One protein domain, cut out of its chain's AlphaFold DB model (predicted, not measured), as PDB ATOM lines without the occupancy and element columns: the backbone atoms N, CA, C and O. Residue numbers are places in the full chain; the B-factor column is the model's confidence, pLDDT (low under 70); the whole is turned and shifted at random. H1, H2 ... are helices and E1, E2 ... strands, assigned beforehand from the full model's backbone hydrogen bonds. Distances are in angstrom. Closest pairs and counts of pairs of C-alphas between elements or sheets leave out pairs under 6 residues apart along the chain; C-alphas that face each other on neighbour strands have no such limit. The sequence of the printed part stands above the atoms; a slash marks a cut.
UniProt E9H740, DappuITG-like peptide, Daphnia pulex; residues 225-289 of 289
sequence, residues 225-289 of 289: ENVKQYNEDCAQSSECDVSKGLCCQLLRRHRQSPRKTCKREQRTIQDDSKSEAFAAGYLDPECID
ATOM      1  N   GLU A 225      16.843  37.677 -49.206       63.41
ATOM      2  CA  GLU A 225      17.265  37.428 -50.605       63.41
ATOM      3  C   GLU A 225      17.252  35.934 -50.997       63.41
ATOM      4  O   GLU A 225      17.091  35.586 -52.165       63.41
ATOM      5  N   ASN A 226      17.316  35.045 -50.003       64.19
ATOM      6  CA  ASN A 226      17.075  33.608 -50.121       64.19
ATOM      7  C   ASN A 226      15.571  33.232 -50.176       64.19
ATOM      8  O   ASN A 226      15.172  32.247 -49.551       64.19
ATOM      9  N   VAL A 227      14.730  33.987 -50.901       81.62
ATOM     10  CA  VAL A 227      13.312  33.630 -51.101       81.62
ATOM     11  C   VAL A 227      13.221  32.368 -51.962       81.62
ATOM     12  O   VAL A 227      13.531  32.380 -53.155       81.62
ATOM     13  N   LYS A 228      12.754  31.277 -51.361       87.44
ATOM     14  CA  LYS A 228      12.660  29.960 -51.986       87.44
ATOM     15  C   LYS A 228      11.514  29.867 -52.983       87.44
ATOM     16  O   LYS A 228      10.395  30.344 -52.757       87.44
ATOM     17  N   GLN A 229      11.794  29.200 -54.098       87.50
ATOM     18  CA  GLN A 229      10.861  29.033 -55.204       87.50
ATOM     19  C   GLN A 229       9.937  27.822 -55.012       87.50
ATOM     20  O   GLN A 229      10.063  27.007 -54.096       87.50
ATOM     21  N   TYR A 230       8.951  27.692 -55.901       89.00
ATOM     22  CA  TYR A 230       7.986  26.597 -55.855       89.00
ATOM     23  C   TYR A 230       8.675  25.221 -55.939       89.00
ATOM     24  O   TYR A 230       9.405  24.942 -56.885       89.00
ATOM     25  N   ASN A 231       8.328  24.329 -55.004       89.62
ATOM     26  CA  ASN A 231       8.873  22.978 -54.811       89.62
ATOM     27  C   ASN A 231      10.288  22.898 -54.189       89.62
ATOM     28  O   ASN A 231      10.844  21.804 -54.140       89.62
ATOM     29  N   GLU A 232      10.849  23.983 -53.661       92.12
ATOM     30  CA  GLU A 232      12.074  23.920 -52.846       92.12
ATOM     31  C   GLU A 232      11.773  23.505 -51.391       92.12
ATOM     32  O   GLU A 232      10.677  23.763 -50.884       92.12
ATOM     33  N   ASP A 233      12.723  22.828 -50.728       90.00
ATOM     34  CA  ASP A 233      12.606  22.383 -49.328       90.00
ATOM     35  C   ASP A 233      12.750  23.587 -48.364       90.00
ATOM     36  O   ASP A 233      13.743  24.322 -48.412       90.00
ATOM     37  N   CYS A 234      11.784  23.777 -47.461       87.38
ATOM     38  CA  CYS A 234      11.689  24.916 -46.532       87.38
ATOM     39  C   CYS A 234      11.496  24.450 -45.078       87.38
ATOM     40  O   CYS A 234      10.969  23.360 -44.855       87.38
ATOM     41  N   ALA A 235      11.894  25.250 -44.081       85.94
ATOM     42  CA  ALA A 235      11.543  24.987 -42.678       85.94
ATOM     43  C   ALA A 235      10.353  25.843 -42.208       85.94
ATOM     44  O   ALA A 235       9.481  25.330 -41.497       85.94
ATOM     45  N   GLN A 236      10.293  27.106 -42.641       81.81
ATOM     46  CA  GLN A 236       9.240  28.078 -42.313       81.81
ATOM     47  C   GLN A 236       8.677  28.762 -43.569       81.81
ATOM     48  O   GLN A 236       9.341  28.835 -44.602       81.81
ATOM     49  N   SER A 237       7.453  29.286 -43.485       81.12
ATOM     50  CA  SER A 237       6.782  29.974 -44.600       81.12
ATOM     51  C   SER A 237       7.390  31.336 -44.954       81.12
ATOM     52  O   SER A 237       7.361  31.702 -46.125       81.12
ATOM     53  N   SER A 238       8.053  32.005 -44.010       78.81
ATOM     54  CA  SER A 238       8.897  33.189 -44.237       78.81
ATOM     55  C   SER A 238      10.115  32.950 -45.152       78.81
ATOM     56  O   SER A 238      10.718  33.905 -45.643       78.81
ATOM     57  N   GLU A 239      10.469  31.689 -45.434       84.62
ATOM     58  CA  GLU A 239      11.457  31.333 -46.462       84.62
ATOM     59  C   GLU A 239      10.857  31.280 -47.875       84.62
ATOM     60  O   GLU A 239      11.609  31.288 -48.844       84.62
ATOM     61  N   CYS A 240       9.534  31.171 -48.020       85.81
ATOM     62  CA  CYS A 240       8.856  31.008 -49.306       85.81
ATOM     63  C   CYS A 240       8.393  32.354 -49.882       85.81
ATOM     64  O   CYS A 240       8.180  33.329 -49.166       85.81
ATOM     65  N   ASP A 241       8.168  32.404 -51.198       85.19
ATOM     66  CA  ASP A 241       7.661  33.615 -51.850       85.19
ATOM     67  C   ASP A 241       6.164  33.879 -51.588       85.19
ATOM     68  O   ASP A 241       5.296  33.599 -52.424       85.19
ATOM     69  N   VAL A 242       5.868  34.476 -50.433       78.06
ATOM     70  CA  VAL A 242       4.515  34.906 -50.043       78.06
ATOM     71  C   VAL A 242       3.924  35.901 -51.058       78.06
ATOM     72  O   VAL A 242       2.723  35.863 -51.318       78.06
ATOM     73  N   SER A 243       4.743  36.717 -51.743       77.75
ATOM     74  CA  SER A 243       4.259  37.639 -52.793       77.75
ATOM     75  C   SER A 243       3.700  36.913 -54.027       77.75
ATOM     76  O   SER A 243       2.836  37.440 -54.729       77.75
ATOM     77  N   LYS A 244       4.146  35.672 -54.265       80.31
ATOM     78  CA  LYS A 244       3.605  34.747 -55.276       80.31
ATOM     79  C   LYS A 244       2.594  33.746 -54.688       80.31
ATOM     80  O   LYS A 244       2.213  32.794 -55.375       80.31
ATOM     81  N   GLY A 245       2.165  33.944 -53.439       83.38
ATOM     82  CA  GLY A 245       1.261  33.054 -52.709       83.38
ATOM     83  C   GLY A 245       1.869  31.686 -52.393       83.38
ATOM     84  O   GLY A 245       1.141  30.691 -52.397       83.38
ATOM     85  N   LEU A 246       3.194  31.603 -52.201       87.44
ATOM     86  CA  LEU A 246       3.888  30.380 -51.792       87.44
ATOM     87  C   LEU A 246       4.023  30.297 -50.265       87.44
ATOM     88  O   LEU A 246       4.522  31.214 -49.627       87.44
ATOM     89  N   CYS A 247       3.647  29.145 -49.721       89.00
ATOM     90  CA  CYS A 247       3.648  28.798 -48.304       89.00
ATOM     91  C   CYS A 247       4.358  27.458 -48.078       89.00
ATOM     92  O   CYS A 247       4.379  26.597 -48.965       89.00
ATOM     93  N   CYS A 248       4.921  27.253 -46.890       87.62
ATOM     94  CA  CYS A 248       5.699  26.061 -46.574       87.62
ATOM     95  C   CYS A 248       4.782  24.911 -46.113       87.62
ATOM     96  O   CYS A 248       4.289  24.901 -44.988       87.62
ATOM     97  N   GLN A 249       4.530  23.934 -46.994       86.38
ATOM     98  CA  GLN A 249       3.555  22.854 -46.771       86.38
ATOM     99  C   GLN A 249       4.237  21.494 -46.574       86.38
ATOM    100  O   GLN A 249       5.117  21.110 -47.353       86.38
ATOM    101  N   LEU A 250       3.799  20.725 -45.569       87.75
ATOM    102  CA  LEU A 250       4.312  19.377 -45.290       87.75
ATOM    103  C   LEU A 250       3.778  18.337 -46.296       87.75
ATOM    104  O   LEU A 250       2.705  17.757 -46.124       87.75
ATOM    105  N   LEU A 251       4.571  18.034 -47.323       84.81
ATOM    106  CA  LEU A 251       4.256  17.022 -48.323       84.81
ATOM    107  C   LEU A 251       4.580  15.613 -47.800       84.81
ATOM    108  O   LEU A 251       5.739  15.193 -47.737       84.81
ATOM    109  N   ARG A 252       3.538  14.837 -47.484       85.31
ATOM    110  CA  ARG A 252       3.661  13.390 -47.254       85.31
ATOM    111  C   ARG A 252       3.636  12.633 -48.577       85.31
ATOM    112  O   ARG A 252       2.751  12.831 -49.404       85.31
ATOM    113  N   ARG A 253       4.592  11.722 -48.755       81.62
ATOM    114  CA  ARG A 253       4.689  10.831 -49.918       81.62
ATOM    115  C   ARG A 253       4.699   9.384 -49.453       81.62
ATOM    116  O   ARG A 253       5.406   9.033 -48.512       81.62
ATOM    117  N   HIS A 254       3.945   8.528 -50.133       82.81
ATOM    118  CA  HIS A 254       3.959   7.092 -49.868       82.81
ATOM    119  C   HIS A 254       5.386   6.541 -50.075       82.81
ATOM    120  O   HIS A 254       5.906   6.570 -51.189       82.81
ATOM    121  N   ARG A 255       6.001   6.044 -48.990       84.00
ATOM    122  CA  ARG A 255       7.366   5.470 -48.925       84.00
ATOM    123  C   ARG A 255       8.547   6.447 -49.092       84.00
ATOM    124  O   ARG A 255       9.650   6.001 -49.394       84.00
ATOM    125  N   GLN A 256       8.366   7.748 -48.857       85.50
ATOM    126  CA  GLN A 256       9.486   8.691 -48.670       85.50
ATOM    127  C   GLN A 256       9.311   9.443 -47.342       85.50
ATOM    128  O   GLN A 256       8.197   9.516 -46.820       85.50
ATOM    129  N   SER A 257      10.393   9.990 -46.778       83.94
ATOM    130  CA  SER A 257      10.282  10.829 -45.579       83.94
ATOM    131  C   SER A 257       9.410  12.064 -45.868       83.94
ATOM    132  O   SER A 257       9.522  12.639 -46.956       83.94
ATOM    133  N   PRO A 258       8.534  12.485 -44.935       86.62
ATOM    134  CA  PRO A 258       7.814  13.748 -45.065       86.62
ATOM    135  C   PRO A 258       8.800  14.914 -45.197       86.62
ATOM    136  O   PRO A 258       9.781  14.971 -44.456       86.62
ATOM    137  N   ARG A 259       8.532  15.844 -46.117       89.94
ATOM    138  CA  ARG A 259       9.316  17.078 -46.284       89.94
ATOM    139  C   ARG A 259       8.396  18.284 -46.372       89.94
ATOM    140  O   ARG A 259       7.346  18.211 -47.007       89.94
ATOM    141  N   LYS A 260       8.796  19.390 -45.750       90.81
ATOM    142  CA  LYS A 260       8.172  20.698 -45.948       90.81
ATOM    143  C   LYS A 260       8.717  21.314 -47.247       90.81
ATOM    144  O   LYS A 260       9.928  21.379 -47.424       90.81
ATOM    145  N   THR A 261       7.836  21.740 -48.153       91.94
ATOM    146  CA  THR A 261       8.222  22.379 -49.428       91.94
ATOM    147  C   THR A 261       7.371  23.607 -49.727       91.94
ATOM    148  O   THR A 261       6.177  23.602 -49.422       91.94
ATOM    149  N   CYS A 262       7.944  24.620 -50.379       90.44
ATOM    150  CA  CYS A 262       7.193  25.798 -50.810       90.44
ATOM    151  C   CYS A 262       6.166  25.415 -51.888       90.44
ATOM    152  O   CYS A 262       6.504  24.888 -52.955       90.44
ATOM    153  N   LYS A 263       4.889  25.674 -51.623       91.12
ATOM    154  CA  LYS A 263       3.749  25.352 -52.490       91.12
ATOM    155  C   LYS A 263       2.787  26.523 -52.529       91.12
ATOM    156  O   LYS A 263       2.699  27.265 -51.561       91.12
ATOM    157  N   ARG A 264       2.048  26.686 -53.633       88.19
ATOM    158  CA  ARG A 264       0.956  27.668 -53.650       88.19
ATOM    159  C   ARG A 264      -0.030  27.336 -52.538       88.19
ATOM    160  O   ARG A 264      -0.312  26.150 -52.336       88.19
ATOM    161  N   GLU A 265      -0.592  28.346 -51.885       77.75
ATOM    162  CA  GLU A 265      -1.795  28.122 -51.091       77.75
ATOM    163  C   GLU A 265      -2.877  27.543 -52.016       77.75
ATOM    164  O   GLU A 265      -3.346  28.177 -52.964       77.75
ATOM    165  N   GLN A 266      -3.230  26.282 -51.781       60.16
ATOM    166  CA  GLN A 266      -4.419  25.701 -52.369       60.16
ATOM    167  C   GLN A 266      -5.552  25.988 -51.396       60.16
ATOM    168  O   GLN A 266      -5.517  25.516 -50.261       60.16
ATOM    169  N   ARG A 267      -6.584  26.700 -51.855       51.47
ATOM    170  CA  ARG A 267      -7.894  26.700 -51.193       51.47
ATOM    171  C   ARG A 267      -8.530  25.321 -51.387       51.47
ATOM    172  O   ARG A 267      -9.424  25.145 -52.211       51.47
ATOM    173  N   THR A 268      -7.995  24.319 -50.691       43.75
ATOM    174  CA  THR A 268      -8.599  22.993 -50.586       43.75
ATOM    175  C   THR A 268      -9.938  23.162 -49.890       43.75
ATOM    176  O   THR A 268      -9.995  23.625 -48.754       43.75
ATOM    177  N   ILE A 269     -11.010  22.854 -50.614       44.88
ATOM    178  CA  ILE A 269     -12.388  23.140 -50.215       44.88
ATOM    179  C   ILE A 269     -12.750  22.292 -48.990       44.88
ATOM    180  O   ILE A 269     -13.096  21.128 -49.158       44.88
ATOM    181  N   GLN A 270     -12.646  22.886 -47.797       40.28
ATOM    182  CA  GLN A 270     -13.499  22.705 -46.611       40.28
ATOM    183  C   GLN A 270     -12.889  23.494 -45.444       40.28
ATOM    184  O   GLN A 270     -11.853  23.103 -44.900       40.28
ATOM    185  N   ASP A 271     -13.524  24.602 -45.053       50.72
ATOM    186  CA  ASP A 271     -13.019  25.511 -44.012       50.72
ATOM    187  C   ASP A 271     -12.888  24.834 -42.633       50.72
ATOM    188  O   ASP A 271     -11.984  25.169 -41.865       50.72
ATOM    189  N   ASP A 272     -13.680  23.784 -42.381       48.66
ATOM    190  CA  ASP A 272     -13.586  22.904 -41.206       48.66
ATOM    191  C   ASP A 272     -12.203  22.232 -41.038       48.66
ATOM    192  O   ASP A 272     -11.864  21.787 -39.946       48.66
ATOM    193  N   SER A 273     -11.398  22.150 -42.107       51.41
ATOM    194  CA  SER A 273     -10.114  21.428 -42.128       51.41
ATOM    195  C   SER A 273      -8.868  22.307 -41.951       51.41
ATOM    196  O   SER A 273      -7.806  21.783 -41.602       51.41
ATOM    197  N   LYS A 274      -8.959  23.640 -42.127       51.41
ATOM    198  CA  LYS A 274      -7.809  24.546 -41.887       51.41
ATOM    199  C   LYS A 274      -7.381  24.519 -40.411       51.41
ATOM    200  O   LYS A 274      -6.187  24.563 -40.117       51.41
ATOM    201  N   SER A 275      -8.341  24.383 -39.497       51.00
ATOM    202  CA  SER A 275      -8.117  24.276 -38.050       51.00
ATOM    203  C   SER A 275      -7.406  22.975 -37.657       51.00
ATOM    204  O   SER A 275      -6.424  23.027 -36.918       51.00
ATOM    205  N   GLU A 276      -7.824  21.821 -38.188       50.47
ATOM    206  CA  GLU A 276      -7.145  20.536 -37.956       50.47
ATOM    207  C   GLU A 276      -5.741  20.505 -38.582       50.47
ATOM    208  O   GLU A 276      -4.791  20.020 -37.963       50.47
ATOM    209  N   ALA A 277      -5.575  21.072 -39.784       51.81
ATOM    210  CA  ALA A 277      -4.276  21.173 -40.446       51.81
ATOM    211  C   ALA A 277      -3.274  22.037 -39.653       51.81
ATOM    212  O   ALA A 277      -2.081  21.723 -39.617       51.81
ATOM    213  N   PHE A 278      -3.754  23.084 -38.978       53.62
ATOM    214  CA  PHE A 278      -2.962  23.881 -38.043       53.62
ATOM    215  C   PHE A 278      -2.677  23.115 -36.738       53.62
ATOM    216  O   PHE A 278      -1.518  22.959 -36.357       53.62
ATOM    217  N   ALA A 279      -3.706  22.549 -36.096       51.88
ATOM    218  CA  ALA A 279      -3.587  21.814 -34.831       51.88
ATOM    219  C   ALA A 279      -2.660  20.583 -34.909       51.88
ATOM    220  O   ALA A 279      -2.067  20.188 -33.906       51.88
ATOM    221  N   ALA A 280      -2.506  19.995 -36.099       56.53
ATOM    222  CA  ALA A 280      -1.597  18.883 -36.370       56.53
ATOM    223  C   ALA A 280      -0.318  19.281 -37.148       56.53
ATOM    224  O   ALA A 280       0.409  18.405 -37.624       56.53
ATOM    225  N   GLY A 281      -0.008  20.583 -37.245       56.97
ATOM    226  CA  GLY A 281       1.315  21.098 -37.630       56.97
ATOM    227  C   GLY A 281       1.691  21.000 -39.116       56.97
ATOM    228  O   GLY A 281       2.876  20.898 -39.436       56.97
ATOM    229  N   TYR A 282       0.717  21.001 -40.033       56.69
ATOM    230  CA  TYR A 282       0.971  20.937 -41.483       56.69
ATOM    231  C   TYR A 282       1.165  22.307 -42.150       56.69
ATOM    232  O   TYR A 282       1.695  22.359 -43.265       56.69
ATOM    233  N   LEU A 283       0.716  23.380 -41.491       56.22
ATOM    234  CA  LEU A 283       0.704  24.765 -41.968       56.22
ATOM    235  C   LEU A 283       1.276  25.693 -40.887       56.22
ATOM    236  O   LEU A 283       0.945  25.541 -39.711       56.22
ATOM    237  N   ASP A 284       2.093  26.661 -41.295       59.19
ATOM    238  CA  ASP A 284       2.566  27.737 -40.418       59.19
ATOM    239  C   ASP A 284       1.484  28.842 -40.307       59.19
ATOM    240  O   ASP A 284       0.731  29.045 -41.266       59.19
ATOM    241  N   PRO A 285       1.384  29.580 -39.181       58.12
ATOM    242  CA  PRO A 285       0.314  30.565 -38.963       58.12
ATOM    243  C   PRO A 285       0.346  31.756 -39.934       58.12
ATOM    244  O   PRO A 285      -0.689  32.362 -40.180       58.12
ATOM    245  N   GLU A 286       1.504  32.065 -40.524       58.28
ATOM    246  CA  GLU A 286       1.715  33.177 -41.471       58.28
ATOM    247  C   GLU A 286       1.032  32.967 -42.842       58.28
ATOM    248  O   GLU A 286       1.149  33.804 -43.731       58.28
ATOM    249  N   CYS A 287       0.329  31.844 -43.025       57.50
ATOM    250  CA  CYS A 287      -0.362  31.450 -44.255       57.50
ATOM    251  C   CYS A 287      -1.885  31.302 -44.063       57.50
ATOM    252  O   CYS A 287      -2.524  30.431 -44.667       57.50
ATOM    253  N   ILE A 288      -2.467  32.122 -43.179       55.19
ATOM    254  CA  ILE A 288      -3.905  32.158 -42.880       55.19
ATOM    255  C   ILE A 288      -4.396  33.621 -42.799       55.19
ATOM    256  O   ILE A 288      -4.792  34.083 -41.733       55.19
ATOM    257  N   ASP A 289      -4.386  34.311 -43.945       47.22
ATOM    258  CA  ASP A 289      -5.031  35.616 -44.209       47.22
ATOM    259  C   ASP A 289      -5.746  35.575 -45.582       47.22
ATOM    260  O   ASP A 289      -5.108  35.121 -46.564       47.22
TER     261      ASP A 289
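AT A GLANCE: This is residues 225 to 289 of the 289 residues of the protein "DappuITG-like peptide" of Daphnia pulex (UniProt E9H740). With little regular structure, the domain is a single strand hairpin, E1 and E2, between a looped stretch without named elements, residues 225 to 245, on one side and the short helix H1 on the other. Residues 267 to 273 stick out. The 65 printed residues hold E1, E2 and H1 in that order, 20 residues in a mixed class, with an antiparallel sheet E1 - E2. The whole is compact, with a radius of gyration of the C-alphas of 11.7 A, and flat, spanning 35 by 33 by 17 A.

HOW THE PARTS SIT: E1, residues 246 to 251, and E2, residues 259 to 264, form an antiparallel hairpin at 142 degrees. N 247 and O 263, 2.8 A apart, are within hydrogen-bond range. The C-alphas of 250 and 260 face each other at 4.1 A. H1, residues 272 to 279, is apart from E1; 3 of its 4 O i to N i+4 pairs are within range.

IN THESE COORDINATES: E1 measures 13.8 A from C-alpha 246 at (3.888, 30.380, -51.792), E2 15.4 A, and H1 11.9 A to C-alpha 279 at (-3.587, 21.814, -34.831).

THE WHOLE: The printed part has no cut. Both links are short. Residues 225 to 226 and 266 to 289 have pLDDT under 70.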